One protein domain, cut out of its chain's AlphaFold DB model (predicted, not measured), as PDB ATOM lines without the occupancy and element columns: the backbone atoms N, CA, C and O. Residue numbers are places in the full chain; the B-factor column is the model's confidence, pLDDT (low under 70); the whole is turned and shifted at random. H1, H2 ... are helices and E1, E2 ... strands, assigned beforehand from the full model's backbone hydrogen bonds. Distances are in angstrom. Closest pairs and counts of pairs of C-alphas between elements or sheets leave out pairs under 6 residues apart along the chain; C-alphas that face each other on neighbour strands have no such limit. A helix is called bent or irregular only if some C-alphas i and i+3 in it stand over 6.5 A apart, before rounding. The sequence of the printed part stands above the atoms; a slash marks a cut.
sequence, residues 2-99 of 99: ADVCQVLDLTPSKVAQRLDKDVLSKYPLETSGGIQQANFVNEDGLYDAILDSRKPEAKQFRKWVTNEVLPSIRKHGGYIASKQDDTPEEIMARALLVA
ATOM      1  N   ALA A   2     143.374 126.791  95.732       85.12
ATOM      2  CA  ALA A   2     144.020 125.519  96.071       85.12
ATOM      3  C   ALA A   2     145.009 125.048  94.988       85.12
ATOM      4  O   ALA A   2     146.131 124.685  95.324       85.12
ATOM      5  N   ASP A   3     144.642 125.170  93.711       89.38
ATOM      6  CA  ASP A   3     145.459 124.712  92.576       89.38
ATOM      7  C   ASP A   3     146.786 125.474  92.478       89.38
ATOM      8  O   ASP A   3     147.857 124.886  92.368       89.38
ATOM      9  N   VAL A   4     146.730 126.802  92.613       89.31
ATOM     10  CA  VAL A   4     147.915 127.676  92.621       89.31
ATOM     11  C   VAL A   4     148.851 127.291  93.763       89.31
ATOM     12  O   VAL A   4     150.059 127.162  93.578       89.31
ATOM     13  N   CYS A   5     148.287 127.069  94.951       89.62
ATOM     14  CA  CYS A   5     149.061 126.667  96.119       89.62
ATOM     15  C   CYS A   5     149.686 125.279  95.939       89.62
ATOM     16  O   CYS A   5     150.829 125.083  96.335       89.62
ATOM     17  N   GLN A   6     148.980 124.347  95.298       91.44
ATOM     18  CA  GLN A   6     149.500 123.021  94.980       91.44
ATOM     19  C   GLN A   6     150.672 123.092  93.997       91.44
ATOM     20  O   GLN A   6     151.707 122.481  94.237       91.44
ATOM     21  N   VAL A   7     150.550 123.865  92.914       91.19
ATOM     22  CA  VAL A   7     151.630 124.015  91.924       91.19
ATOM     23  C   VAL A   7     152.848 124.707  92.534       91.19
ATOM     24  O   VAL A   7     153.986 124.333  92.245       91.19
ATOM     25  N   LEU A   8     152.633 125.698  93.401       89.75
ATOM     26  CA  LEU A   8     153.704 126.492  94.000       89.75
ATOM     27  C   LEU A   8     154.271 125.910  95.310       89.75
ATOM     28  O   LEU A   8     155.151 126.538  95.896       89.75
ATOM     29  N   ASP A   9     153.819 124.729  95.751       90.88
ATOM     30  CA  ASP A   9     154.112 124.132  97.073       90.88
ATOM     31  C   ASP A   9     153.887 125.108  98.242       90.88
ATOM     32  O   ASP A   9     154.650 125.168  99.210       90.88
ATOM     33  N   LEU A  10     152.827 125.910  98.151       89.38
ATOM     34  CA  LEU A  10     152.448 126.885  99.164       89.38
ATOM     35  C   LEU A  10     151.291 126.364 100.013       89.38
ATOM     36  O   LEU A  10     150.437 125.602  99.569       89.38
ATOM     37  N   THR A  11     151.226 126.820 101.261       90.00
ATOM     38  CA  THR A  11     150.079 126.539 102.127       90.00
ATOM     39  C   THR A  11     148.985 127.585 101.883       90.00
ATOM     40  O   THR A  11     149.240 128.766 102.141       90.00
ATOM     41  N   PRO A  12     147.756 127.197 101.484       89.12
ATOM     42  CA  PRO A  12     146.688 128.152 101.181       89.12
ATOM     43  C   PRO A  12     146.372 129.132 102.313       89.12
ATOM     44  O   PRO A  12     146.123 130.303 102.056       89.12
ATOM     45  N   SER A  13     146.418 128.694 103.573       88.31
ATOM     46  CA  SER A  13     146.169 129.576 104.720       88.31
ATOM     47  C   SER A  13     147.225 130.673 104.867       88.31
ATOM     48  O   SER A  13     146.868 131.814 105.143       88.31
ATOM     49  N   LYS A  14     148.506 130.359 104.635       89.38
ATOM     50  CA  LYS A  14     149.607 131.337 104.685       89.38
ATOM     51  C   LYS A  14     149.519 132.338 103.538       89.38
ATOM     52  O   LYS A  14     149.725 133.526 103.751       89.38
ATOM     53  N   VAL A  15     149.176 131.864 102.339       89.19
ATOM     54  CA  VAL A  15     148.966 132.733 101.171       89.19
ATOM     55  C   VAL A  15     147.769 133.655 101.412       89.19
ATOM     56  O   VAL A  15     147.892 134.863 101.266       89.19
ATOM     57  N   ALA A  16     146.647 133.125 101.905       88.94
ATOM     58  CA  ALA A  16     145.470 133.936 102.215       88.94
ATOM     59  C   ALA A  16     145.700 134.975 103.331       88.94
ATOM     60  O   ALA A  16     144.969 135.954 103.401       88.94
ATOM     61  N   GLN A  17     146.667 134.755 104.228       89.12
ATOM     62  CA  GLN A  17     147.007 135.713 105.286       89.12
ATOM     63  C   GLN A  17     147.890 136.865 104.802       89.12
ATOM     64  O   GLN A  17     147.850 137.930 105.411       89.12
ATOM     65  N   ARG A  18     148.705 136.645 103.762       88.81
ATOM     66  CA  ARG A  18     149.611 137.675 103.232       88.81
ATOM     67  C   ARG A  18     148.983 138.520 102.128       88.81
ATOM     68  O   ARG A  18     149.406 139.652 101.955       88.81
ATOM     69  N   LEU A  19     148.061 137.937 101.361       88.56
ATOM     70  CA  LEU A  19     147.391 138.612 100.255       88.56
ATOM     71  C   LEU A  19     146.402 139.653 100.782       88.56
ATOM     72  O   LEU A  19     145.744 139.434 101.806       88.56
ATOM     73  N   ASP A  20     146.267 140.754 100.048       87.00
ATOM     74  CA  ASP A  20     145.283 141.783 100.353       87.00
ATOM     75  C   ASP A  20     143.842 141.260 100.207       87.00
ATOM     76  O   ASP A  20     143.541 140.245  99.568       87.00
ATOM     77  N   LYS A  21     142.908 141.929 100.888       85.69
ATOM     78  CA  LYS A  21     141.506 141.478 100.951       85.69
ATOM     79  C   LYS A  21     140.741 141.698  99.647       85.69
ATOM     80  O   LYS A  21     139.698 141.081  99.471       85.69
ATOM     81  N   ASP A  22     141.212 142.586  98.787       91.06
ATOM     82  CA  ASP A  22     140.628 142.908  97.483       91.06
ATOM     83  C   ASP A  22     140.964 141.859  96.412       91.06
ATOM     84  O   ASP A  22     140.149 141.603  95.525       91.06
ATOM     85  N   VAL A  23     142.112 141.189  96.534       91.12
ATOM     86  CA  VAL A  23     142.512 140.095  95.636       91.12
ATOM     87  C   VAL A  23     141.932 138.737  96.035       91.12
ATOM     88  O   VAL A  23     141.961 137.791  95.242       91.12
ATOM     89  N   LEU A  24     141.378 138.624  97.247       91.88
ATOM     90  CA  LEU A  24     140.777 137.405  97.787       91.88
ATOM     91  C   LEU A  24     139.251 137.466  97.787       91.88
ATOM     92  O   LEU A  24     138.633 138.377  98.325       91.88
ATOM     93  N   SER A  25     138.622 136.412  97.281       91.12
ATOM     94  CA  SER A  25     137.171 136.226  97.353       91.12
ATOM     95  C   SER A  25     136.819 134.871  97.953       91.12
ATOM     96  O   SER A  25     137.545 133.893  97.778       91.12
ATOM     97  N   LYS A  26     135.690 134.799  98.663       91.62
ATOM     98  CA  LYS A  26     135.175 133.560  99.254       91.62
ATOM     99  C   LYS A  26     133.840 133.211  98.631       91.62
ATOM    100  O   LYS A  26     132.920 134.023  98.685       91.62
ATOM    101  N   TYR A  27     133.744 132.005  98.090       90.88
ATOM    102  CA  TYR A  27     132.503 131.495  97.523       90.88
ATOM    103  C   TYR A  27     132.229 130.073  98.020       90.88
ATOM    104  O   TYR A  27     133.176 129.303  98.229       90.88
ATOM    105  N   PRO A  28     130.947 129.709  98.212       93.38
ATOM    106  CA  PRO A  28     130.573 128.335  98.493       93.38
ATOM    107  C   PRO A  28     130.901 127.459  97.280       93.38
ATOM    108  O   PRO A  28     130.535 127.783  96.152       93.38
ATOM    109  N   LEU A  29     131.579 126.345  97.525       91.88
ATOM    110  CA  LEU A  29     131.930 125.350  96.526       91.88
ATOM    111  C   LEU A  29     131.445 123.984  96.998       91.88
ATOM    112  O   LEU A  29     131.698 123.586  98.137       91.88
ATOM    113  N   GLU A  30     130.754 123.267  96.121       92.31
ATOM    114  CA  GLU A  30     130.383 121.883  96.372       92.31
ATOM    115  C   GLU A  30     131.619 120.990  96.228       92.31
ATOM    116  O   GLU A  30     132.338 121.029  95.231       92.31
ATOM    117  N   THR A  31     131.889 120.203  97.263       86.88
ATOM    118  CA  THR A  31     133.006 119.260  97.318       86.88
ATOM    119  C   THR A  31     132.491 117.892  97.755       86.88
ATOM    120  O   THR A  31     131.359 117.766  98.219       86.88
ATOM    121  N   SER A  32     133.337 116.862  97.706       87.12
ATOM    122  CA  SER A  32     133.000 115.530  98.235       87.12
ATOM    123  C   SER A  32     132.618 115.526  99.726       87.12
ATOM    124  O   SER A  32     131.942 114.607 100.179       87.12
ATOM    125  N   GLY A  33     133.021 116.550 100.486       87.94
ATOM    126  CA  GLY A  33     132.647 116.761 101.890       87.94
ATOM    127  C   GLY A  33     131.440 117.684 102.102       87.94
ATOM    128  O   GLY A  33     131.208 118.114 103.229       87.94
ATOM    129  N   GLY A  34     130.701 118.031 101.046       92.69
ATOM    130  CA  GLY A  34     129.609 119.005 101.081       92.69
ATOM    131  C   GLY A  34     130.046 120.416 100.679       92.69
ATOM    132  O   GLY A  34     131.128 120.620 100.118       92.69
ATOM    133  N   ILE A  35     129.181 121.401 100.934       91.50
ATOM    134  CA  ILE A  35     129.432 122.803 100.574       91.50
ATOM    135  C   ILE A  35     130.467 123.404 101.531       91.50
ATOM    136  O   ILE A  35     130.226 123.506 102.734       91.50
ATOM    137  N   GLN A  36     131.604 123.847 100.993       89.19
ATOM    138  CA  GLN A  36     132.687 124.484 101.742       89.19
ATOM    139  C   GLN A  36     132.954 125.899 101.222       89.19
ATOM    140  O   GLN A  36     132.810 126.173 100.035       89.19
ATOM    141  N   GLN A  37     133.372 126.810 102.102       90.00
ATOM    142  CA  GLN A  37     133.799 128.150 101.694       90.00
ATOM    143  C   GLN A  37     135.221 128.087 101.133       90.00
ATOM    144  O   GLN A  37     136.183 127.921 101.886       90.00
ATOM    145  N   ALA A  38     135.357 128.212  99.815       90.06
ATOM    146  CA  ALA A  38     136.638 128.156  99.127       90.06
ATOM    147  C   ALA A  38     137.193 129.562  98.865       90.06
ATOM    148  O   ALA A  38     136.458 130.485  98.514       90.06
ATOM    149  N   ASN A  39     138.513 129.711  99.013       91.12
ATOM    150  CA  ASN A  39     139.217 130.938  98.654       91.12
ATOM    151  C   ASN A  39     139.552 130.937  97.158       91.12
ATOM    152  O   ASN A  39     140.218 130.027  96.637       91.12
ATOM    153  N   PHE A  40     139.158 132.013  96.499       91.94
ATOM    154  CA  PHE A  40     139.502 132.363  95.132       91.94
ATOM    155  C   PHE A  40     140.426 133.572  95.154       91.94
ATOM    156  O   PHE A  40     140.336 134.416  96.043       91.94
ATOM    157  N   VAL A  41     141.341 133.603  94.194       93.19
ATOM    158  CA  VAL A  41     142.288 134.696  94.007       93.19
ATOM    159  C   VAL A  41     142.121 135.200  92.582       93.19
ATOM    160  O   VAL A  41     141.890 134.387  91.682       93.19
ATOM    161  N   ASN A  42     142.165 136.514  92.393       94.06
ATOM    162  CA  ASN A  42     142.164 137.113  91.062       94.06
ATOM    163  C   ASN A  42     143.566 137.031  90.418       94.06
ATOM    164  O   ASN A  42     144.487 136.415  90.957       94.06
ATOM    165  N   GLU A  43     143.718 137.635  89.243       93.06
ATOM    166  CA  GLU A  43     144.986 137.652  88.510       93.06
ATOM    167  C   GLU A  43     146.107 138.383  89.269       93.06
ATOM    168  O   GLU A  43     147.242 137.916  89.288       93.06
ATOM    169  N   ASP A  44     145.782 139.474  89.960       92.88
ATOM    170  CA  ASP A  44     146.755 140.244  90.735       92.88
ATOM    171  C   ASP A  44     147.355 139.408  91.880       92.88
ATOM    172  O   ASP A  44     148.565 139.178  91.944       92.88
ATOM    173  N   GLY A  45     146.503 138.802  92.714       92.44
ATOM    174  CA  GLY A  45     146.971 137.916  93.783       92.44
ATOM    175  C   GLY A  45     147.628 136.624  93.270       92.44
ATOM    176  O   GLY A  45     148.476 136.045  93.956       92.44
ATOM    177  N   LEU A  46     147.282 136.162  92.060       92.75
ATOM    178  CA  LEU A  46     147.990 135.069  91.388       92.75
ATOM    179  C   LEU A  46     149.428 135.478  91.050       92.75
ATOM    180  O   LEU A  46     150.359 134.715  91.329       92.75
ATOM    181  N   TYR A  47     149.626 136.660  90.466       92.69
ATOM    182  CA  TYR A  47     150.963 137.147  90.154       92.69
ATOM    183  C   TYR A  47     151.787 137.385  91.411       92.69
ATOM    184  O   TYR A  47     152.936 136.947  91.447       92.69
ATOM    185  N   ASP A  48     151.206 137.954  92.466       91.94
ATOM    186  CA  ASP A  48     151.889 138.075  93.755       91.94
ATOM    187  C   ASP A  48     152.343 136.694  94.284       91.94
ATOM    188  O   ASP A  48     153.503 136.495  94.666       91.94
ATOM    189  N   ALA A  49     151.471 135.677  94.222       92.12
ATOM    190  CA  ALA A  49     151.815 134.301  94.595       92.12
ATOM    191  C   ALA A  49     153.014 133.743  93.807       92.12
ATOM    192  O   ALA A  49     153.916 133.137  94.395       92.12
ATOM    193  N   ILE A  50     153.036 133.951  92.491       92.62
ATOM    194  CA  ILE A  50     154.090 133.436  91.609       92.62
ATOM    195  C   ILE A  50     155.404 134.203  91.800       92.62
ATOM    196  O   ILE A  50     156.468 133.583  91.854       92.62
ATOM    197  N   LEU A  51     155.352 135.531  91.910       90.75
ATOM    198  CA  LEU A  51     156.541 136.385  91.965       90.75
ATOM    199  C   LEU A  51     157.352 136.194  93.256       90.75
ATOM    200  O   LEU A  51     158.588 136.271  93.202       90.75
ATOM    201  N   ASP A  52     156.681 135.892  94.371       89.06
ATOM    202  CA  ASP A  52     157.308 135.575  95.665       89.06
ATOM    203  C   ASP A  52     157.798 134.112  95.763       89.06
ATOM    204  O   ASP A  52     158.660 133.768  96.580       89.06
ATOM    205  N   SER A  53     157.300 133.218  94.901       90.88
ATOM    206  CA  SER A  53     157.649 131.798  94.967       90.88
ATOM    207  C   SER A  53     159.141 131.535  94.717       90.88
ATOM    208  O   SER A  53     159.810 132.134  93.869       90.88
ATOM    209  N   ARG A  54     159.683 130.566  95.465       90.75
ATOM    210  CA  ARG A  54     161.086 130.132  95.361       90.75
ATOM    211  C   ARG A  54     161.290 128.966  94.391       90.75
ATOM    212  O   ARG A  54     162.452 128.628  94.133       90.75
ATOM    213  N   LYS A  55     160.208 128.376  93.865       93.06
ATOM    214  CA  LYS A  55     160.268 127.218  92.963       93.06
ATOM    215  C   LYS A  55     160.987 127.561  91.649       93.06
ATOM    216  O   LYS A  55     160.862 128.690  91.164       93.06
ATOM    217  N   PRO A  56     161.768 126.628  91.072       93.12
ATOM    218  CA  PRO A  56     162.475 126.859  89.813       93.12
ATOM    219  C   PRO A  56     161.552 127.287  88.665       93.12
ATOM    220  O   PRO A  56     161.897 128.202  87.921       93.12
ATOM    221  N   GLU A  57     160.367 126.691  88.568       92.38
ATOM    222  CA  GLU A  57     159.373 126.964  87.526       92.38
ATOM    223  C   GLU A  57     158.827 128.393  87.656       92.38
ATOM    224  O   GLU A  57     158.778 129.144  86.683       92.38
ATOM    225  N   ALA A  58     158.520 128.826  88.884       93.62
ATOM    226  CA  ALA A  58     158.090 130.197  89.156       93.62
ATOM    227  C   ALA A  58     159.198 131.220  88.853       93.62
ATOM    228  O   ALA A  58     158.937 132.289  88.303       93.62
ATOM    229  N   LYS A  59     160.464 130.879  89.137       93.44
ATOM    230  CA  LYS A  59     161.616 131.715  88.763       93.44
ATOM    231  C   LYS A  59     161.782 131.832  87.251       93.44
ATOM    232  O   LYS A  59     162.131 132.914  86.784       93.44
ATOM    233  N   GLN A  60     161.561 130.753  86.499       93.88
ATOM    234  CA  GLN A  60     161.593 130.781  85.033       93.88
ATOM    235  C   GLN A  60     160.494 131.691  84.487       93.88
ATOM    236  O   GLN A  60     160.798 132.582  83.695       93.88
ATOM    237  N   PHE A  61     159.264 131.540  84.984       93.62
ATOM    238  CA  PHE A  61     158.148 132.412  84.624       93.62
ATOM    239  C   PHE A  61     158.457 133.878  84.936       93.62
ATOM    240  O   PHE A  61     158.403 134.725  84.048       93.62
ATOM    241  N   ARG A  62     158.889 134.180  86.168       93.81
ATOM    242  CA  ARG A  62     159.283 135.536  86.571       93.81
ATOM    243  C   ARG A  62     160.359 136.104  85.651       93.81
ATOM    244  O   ARG A  62     160.245 137.243  85.222       93.81
ATOM    245  N   LYS A  63     161.386 135.314  85.325       94.69
ATOM    246  CA  LYS A  63     162.480 135.735  84.443       94.69
ATOM    247  C   LYS A  63     161.986 136.035  83.027       94.69
ATOM    248  O   LYS A  63     162.452 137.008  82.440       94.69
ATOM    249  N   TRP A  64     161.085 135.215  82.491       93.94
ATOM    250  CA  TRP A  64     160.459 135.443  81.189       93.94
ATOM    251  C   TRP A  64     159.635 136.737  81.195       93.94
ATOM    252  O   TRP A  64     159.876 137.617  80.369       93.94
ATOM    253  N   VAL A  65     158.778 136.932  82.203       94.06
ATOM    254  CA  VAL A  65     157.992 138.165  82.351       94.06
ATOM    255  C   VAL A  65     158.894 139.401  82.432       94.06
ATOM    256  O   VAL A  65     158.677 140.378  81.715       94.06
ATOM    257  N   THR A  66     159.939 139.376  83.265       94.00
ATOM    258  CA  THR A  66     160.777 140.563  83.506       94.00
ATOM    259  C   THR A  66     161.778 140.864  82.394       94.00
ATOM    260  O   THR A  66     162.147 142.024  82.229       94.00
ATOM    261  N   ASN A  67     162.254 139.857  81.653       95.06
ATOM    262  CA  ASN A  67     163.248 140.068  80.591       95.06
ATOM    263  C   ASN A  67     162.637 140.225  79.200       95.06
ATOM    264  O   ASN A  67     163.251 140.868  78.352       95.06
ATOM    265  N   GLU A  68     161.469 139.639  78.956       92.44
ATOM    266  CA  GLU A  68     160.872 139.590  77.622       92.44
ATOM    267  C   GLU A  68     159.572 140.391  77.572       92.44
ATOM    268  O   GLU A  68     159.491 141.392  76.858       92.44
ATOM    269  N   VAL A  69     158.590 140.013  78.395       92.81
ATOM    270  CA  VAL A  69     157.230 140.566  78.333       92.81
ATOM    271  C   VAL A  69     157.208 142.048  78.702       92.81
ATOM    272  O   VAL A  69     156.871 142.887  77.867       92.81
ATOM    273  N   LEU A  70     157.617 142.400  79.926       94.50
ATOM    274  CA  LEU A  70     157.574 143.787  80.405       94.50
ATOM    275  C   LEU A  70     158.459 144.725  79.566       94.50
ATOM    276  O   LEU A  70     158.002 145.820  79.226       94.50
ATOM    277  N   PRO A  71     159.693 144.344  79.167       94.56
ATOM    278  CA  PRO A  71     160.489 145.177  78.275       94.56
ATOM    279  C   PRO A  71     159.859 145.368  76.897       94.56
ATOM    280  O   PRO A  71     159.996 146.464  76.350       94.56
ATOM    281  N   SER A  72     159.187 144.351  76.343       91.88
ATOM    282  CA  SER A  72     158.498 144.478  75.056       91.88
ATOM    283  C   SER A  72     157.311 145.434  75.148       91.88
ATOM    284  O   SER A  72     157.256 146.390  74.377       91.88
ATOM    285  N   ILE A  73     156.450 145.270  76.161       93.81
ATOM    286  CA  ILE A  73     155.316 146.174  76.412       93.81
ATOM    287  C   ILE A  73     155.810 147.612  76.585       93.81
ATOM    288  O   ILE A  73     155.298 148.525  75.944       93.81
ATOM    289  N   ARG A  74     156.861 147.830  77.389       94.31
ATOM    290  CA  ARG A  74     157.418 149.172  77.622       94.31
ATOM    291  C   ARG A  74     157.958 149.828  76.345       94.31
ATOM    292  O   ARG A  74     157.875 151.044  76.218       94.31
ATOM    293  N   LYS A  75     158.581 149.058  75.447       90.00
ATOM    294  CA  LYS A  75     159.225 149.586  74.228       90.00
ATOM    295  C   LYS A  75     158.255 149.755  73.062       90.00
ATOM    296  O   LYS A  75     158.410 150.697  72.294       90.00
ATOM    297  N   HIS A  76     157.307 148.835  72.916       88.69
ATOM    298  CA  HIS A  76     156.476 148.708  71.717       88.69
ATOM    299  C   HIS A  76     154.982 148.922  71.992       88.69
ATOM    300  O   HIS A  76     154.186 148.874  71.063       88.69
ATOM    301  N   GLY A  77     154.586 149.147  73.248       86.56
ATOM    302  CA  GLY A  77     153.188 149.337  73.648       86.56
ATOM    303  C   GLY A  77     152.392 148.039  73.816       86.56
ATOM    304  O   GLY A  77     151.258 148.087  74.275       86.56
ATOM    305  N   GLY A  78     152.979 146.880  73.505       85.56
ATOM    306  CA  GLY A  78     152.323 145.582  73.640       85.56
ATOM    307  C   GLY A  78     153.304 144.411  73.601       85.56
ATOM    308  O   GLY A  78     154.480 144.568  73.265       85.56
ATOM    309  N   TYR A  79     152.813 143.227  73.961       86.12
ATOM    310  CA  TYR A  79     153.522 141.960  73.802       86.12
ATOM    311  C   TYR A  79     152.695 141.045  72.906       86.12
ATOM    312  O   TYR A  79     151.544 140.746  73.213       86.12
ATOM    313  N   ILE A  80     153.293 140.599  71.804       83.31
ATOM    314  CA  ILE A  80     152.718 139.597  70.910       83.31
ATOM    315  C   ILE A  80     153.633 138.385  70.999       83.31
ATOM    316  O   ILE A  80     154.819 138.481  70.687       83.31
ATOM    317  N   ALA A  81     153.093 137.259  71.457       77.69
ATOM    318  CA  ALA A  81     153.830 136.006  71.470       77.69
ATOM    319  C   ALA A  81     154.002 135.516  70.022       77.69
ATOM    320  O   ALA A  81     153.061 134.989  69.420       77.69
ATOM    321  N   SER A  82     155.196 135.717  69.470       73.44
ATOM    322  CA  SER A  82     155.591 135.186  68.166       73.44
ATOM    323  C   SER A  82     156.197 133.794  68.344       73.44
ATOM    324  O   SER A  82     157.104 133.599  69.156       73.44
ATOM    325  N   LYS A  83     155.714 132.816  67.584       75.50
ATOM    326  CA  LYS A  83     156.376 131.518  67.412       75.50
ATOM    327  C   LYS A  83     157.429 131.655  66.313       75.50
ATOM    328  O   LYS A  83     157.281 132.483  65.420       75.50
ATOM    329  N   GLN A  84     158.492 130.851  66.373       61.00
ATOM    330  CA  GLN A  84     159.583 130.894  65.383       61.00
ATOM    331  C   GLN A  84     159.112 130.669  63.937       61.00
ATOM    332  O   GLN A  84     159.779 131.144  63.024       61.00
ATOM    333  N   ASP A  85     157.967 130.010  63.746       74.50
ATOM    334  CA  ASP A  85     157.405 129.690  62.432       74.50
ATOM    335  C   ASP A  85     156.268 130.630  61.989       74.50
ATOM    336  O   ASP A  85     155.679 130.394  60.936       74.50
ATOM    337  N   ASP A  86     155.928 131.667  62.770       77.62
ATOM    338  CA  ASP A  86     154.839 132.579  62.393       77.62
ATOM    339  C   ASP A  86     155.273 133.457  61.207       77.62
ATOM    340  O   ASP A  86     156.341 134.086  61.236       77.62
ATOM    341  N   THR A  87     154.431 133.557  60.176       82.12
ATOM    342  CA  THR A  87     154.704 134.470  59.059       82.12
ATOM    343  C   THR A  87     154.441 135.927  59.469       82.12
ATOM    344  O   THR A  87     153.665 136.193  60.395       82.12
ATOM    345  N   PRO A  88     155.048 136.919  58.791       79.38
ATOM    346  CA  PRO A  88     154.785 138.331  59.071       79.38
ATOM    347  C   PRO A  88     153.293 138.697  59.010       79.38
ATOM    348  O   PRO A  88     152.824 139.520  59.800       79.38
ATOM    349  N   GLU A  89     152.536 138.065  58.113       82.25
ATOM    350  CA  GLU A  89     151.088 138.246  57.988       82.25
ATOM    351  C   GLU A  89     150.338 137.725  59.218       82.25
ATOM    352  O   GLU A  89     149.417 138.383  59.703       82.25
ATOM    353  N   GLU A  90     150.749 136.580  59.768       80.00
ATOM    354  CA  GLU A  90     150.142 135.998  60.968       80.00
ATOM    355  C   GLU A  90     150.417 136.851  62.212       80.00
ATOM    356  O   GLU A  90     149.521 137.056  63.038       80.00
ATOM    357  N   ILE A  91     151.630 137.402  62.330       77.25
ATOM    358  CA  ILE A  91     151.996 138.315  63.422       77.25
ATOM    359  C   ILE A  91     151.154 139.597  63.341       77.25
ATOM    360  O   ILE A  91     150.612 140.046  64.353       77.25
ATOM    361  N   MET A  92     150.990 140.159  62.139       77.44
ATOM    362  CA  MET A  92     150.172 141.354  61.914       77.44
ATOM    363  C   MET A  92     148.684 141.101  62.192       77.44
ATOM    364  O   MET A  92     148.020 141.932  62.813       77.44
ATOM    365  N   ALA A  93     148.159 139.937  61.794       79.75
ATOM    366  CA  ALA A  93     146.783 139.546  62.089       79.75
ATOM    367  C   ALA A  93     146.532 139.447  63.603       79.75
ATOM    368  O   ALA A  93     145.511 139.928  64.091       79.75
ATOM    369  N   ARG A  94     147.481 138.886  64.369       78.38
ATOM    370  CA  ARG A  94     147.390 138.847  65.838       78.38
ATOM    371  C   ARG A  94     147.475 140.241  66.459       78.38
ATOM    372  O   ARG A  94     146.745 140.508  67.405       78.38
ATOM    373  N   ALA A  95     148.311 141.127  65.918       75.19
ATOM    374  CA  ALA A  95     148.403 142.511  66.382       75.19
ATOM    375  C   ALA A  95     147.064 143.257  66.234       75.19
ATOM    376  O   ALA A  95     146.629 143.925  67.167       75.19
ATOM    377  N   LEU A  96     146.390 143.092  65.090       75.75
ATOM    378  CA  LEU A  96     145.091 143.711  64.802       75.75
ATOM    379  C   LEU A  96     143.941 143.186  65.673       75.75
ATOM    380  O   LEU A  96     142.969 143.901  65.864       75.75
ATOM    381  N   LEU A  97     144.024 141.951  66.177       71.94
ATOM    382  CA  LEU A  97     143.005 141.384  67.072       71.94
ATOM    383  C   LEU A  97     143.137 141.862  68.524       71.94
ATOM    384  O   LEU A  97     142.194 141.717  69.297       71.94
ATOM    385  N   VAL A  98     144.316 142.353  68.907       67.44
ATOM    386  CA  VAL A  98     144.630 142.775  70.282       67.44
ATOM    387  C   VAL A  98     144.490 144.295  70.460       67.44
ATOM    388  O   VAL A  98     144.317 144.745  71.591       67.44
ATOM    389  N   ALA A  99     144.566 145.067  69.369       56.78
ATOM    390  CA  ALA A  99     144.360 146.519  69.335       56.78
ATOM    391  C   ALA A  99     142.872 146.894  69.238       56.78
ATOM    392  O   ALA A  99     142.497 147.915  69.859       56.78
TER     393      ALA A  99
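AT A GLANCE: This is residues 2 to 99 of the 99 residues of the protein "BRO family, N-terminal domain protein" of Bacteroides fragilis str. J-143-4 (UniProt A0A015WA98). A small head of three short helices, H1, H2 and H3, sits at the base of a two-stranded hairpin, E1 and E2, and the long helix H4 leads away from H3 as an arm. Beyond H4 a long link leads to H5, which touches no helix; the turn of the hairpin and H5 lie toward opposite ends of the longest axis. The printed part has 98 residues with five named helices and two named strands, in the order H1, H2, E1, E2, H3, H4, H5, of mixed class, and its one sheet, E1 - E2, is antiparallel. The whole is loose, with a radius of gyration of the C-alphas of 18.0 A, and elongated, spanning 52 by 28 by 25 A.

IN THESE COORDINATES: H1, residues 2 to 7, begins with C-alpha 2 at (144.020, 125.519, 96.071) and is 8.8 A long. H2, residues 12 to 18, is 10.2 A long. E1, residues 24 to 31, is 19.7 A long and bends by 59 degrees at residue 28. E2, residues 34 to 41, is 21.4 A long. H3, residues 43 to 52, is 14.4 A long. H4, residues 56 to 76, is 29.0 A long from C-alpha 56 at (162.475, 126.859, 89.813); it is irregular, but only just, with C-alphas 67 and 70 6.8 A apart. H5, residues 88 to 98, is 15.8 A long and ends with C-alpha 98 at (144.630, 142.775, 70.282).

HOW THE PARTS SIT: H1 and H2 only just touch, with 3 pairs of C-alphas within 8 A, and only at the corner by their link; their closest C-alphas are those of Cys 5 and Pro 12, 5.8 A apart, and their lines are about perpendicular at 86 degrees. E1 and E2 form an antiparallel hairpin, with 150 degrees between their directions; N 29 and O 36, at 2.8 A, and N 40 and O 25, at 2.8 A, are within hydrogen-bond range. H2 and H3 are close but not clearly touching, their closest C-alphas, of Val 15 and Ala 49, being 7.3 A apart. H4, with residues 58 to 62 alone, touches H3 at a steep tilt of 59 degrees, opposite ways; the closest C-alphas are those of Ile 50 and Ala 58, 5.7 A apart. H5 is apart from H3 and from H4. In H1, H2, H3 and H5 every O i to N i+4 pair is within hydrogen-bond range; in H4 15 of 17 are.

THE WHOLE: The two C-alphas farthest apart, those of Gly 33 and Pro 88, are 52.8 A apart. The printed part has no cut. The link from H4 to H5, of 11 residues, is long, and residues 84 to 89 stand free. The mean pLDDT of the printed part is 87.9; residue 84 and residues 98 to 99 are under 70.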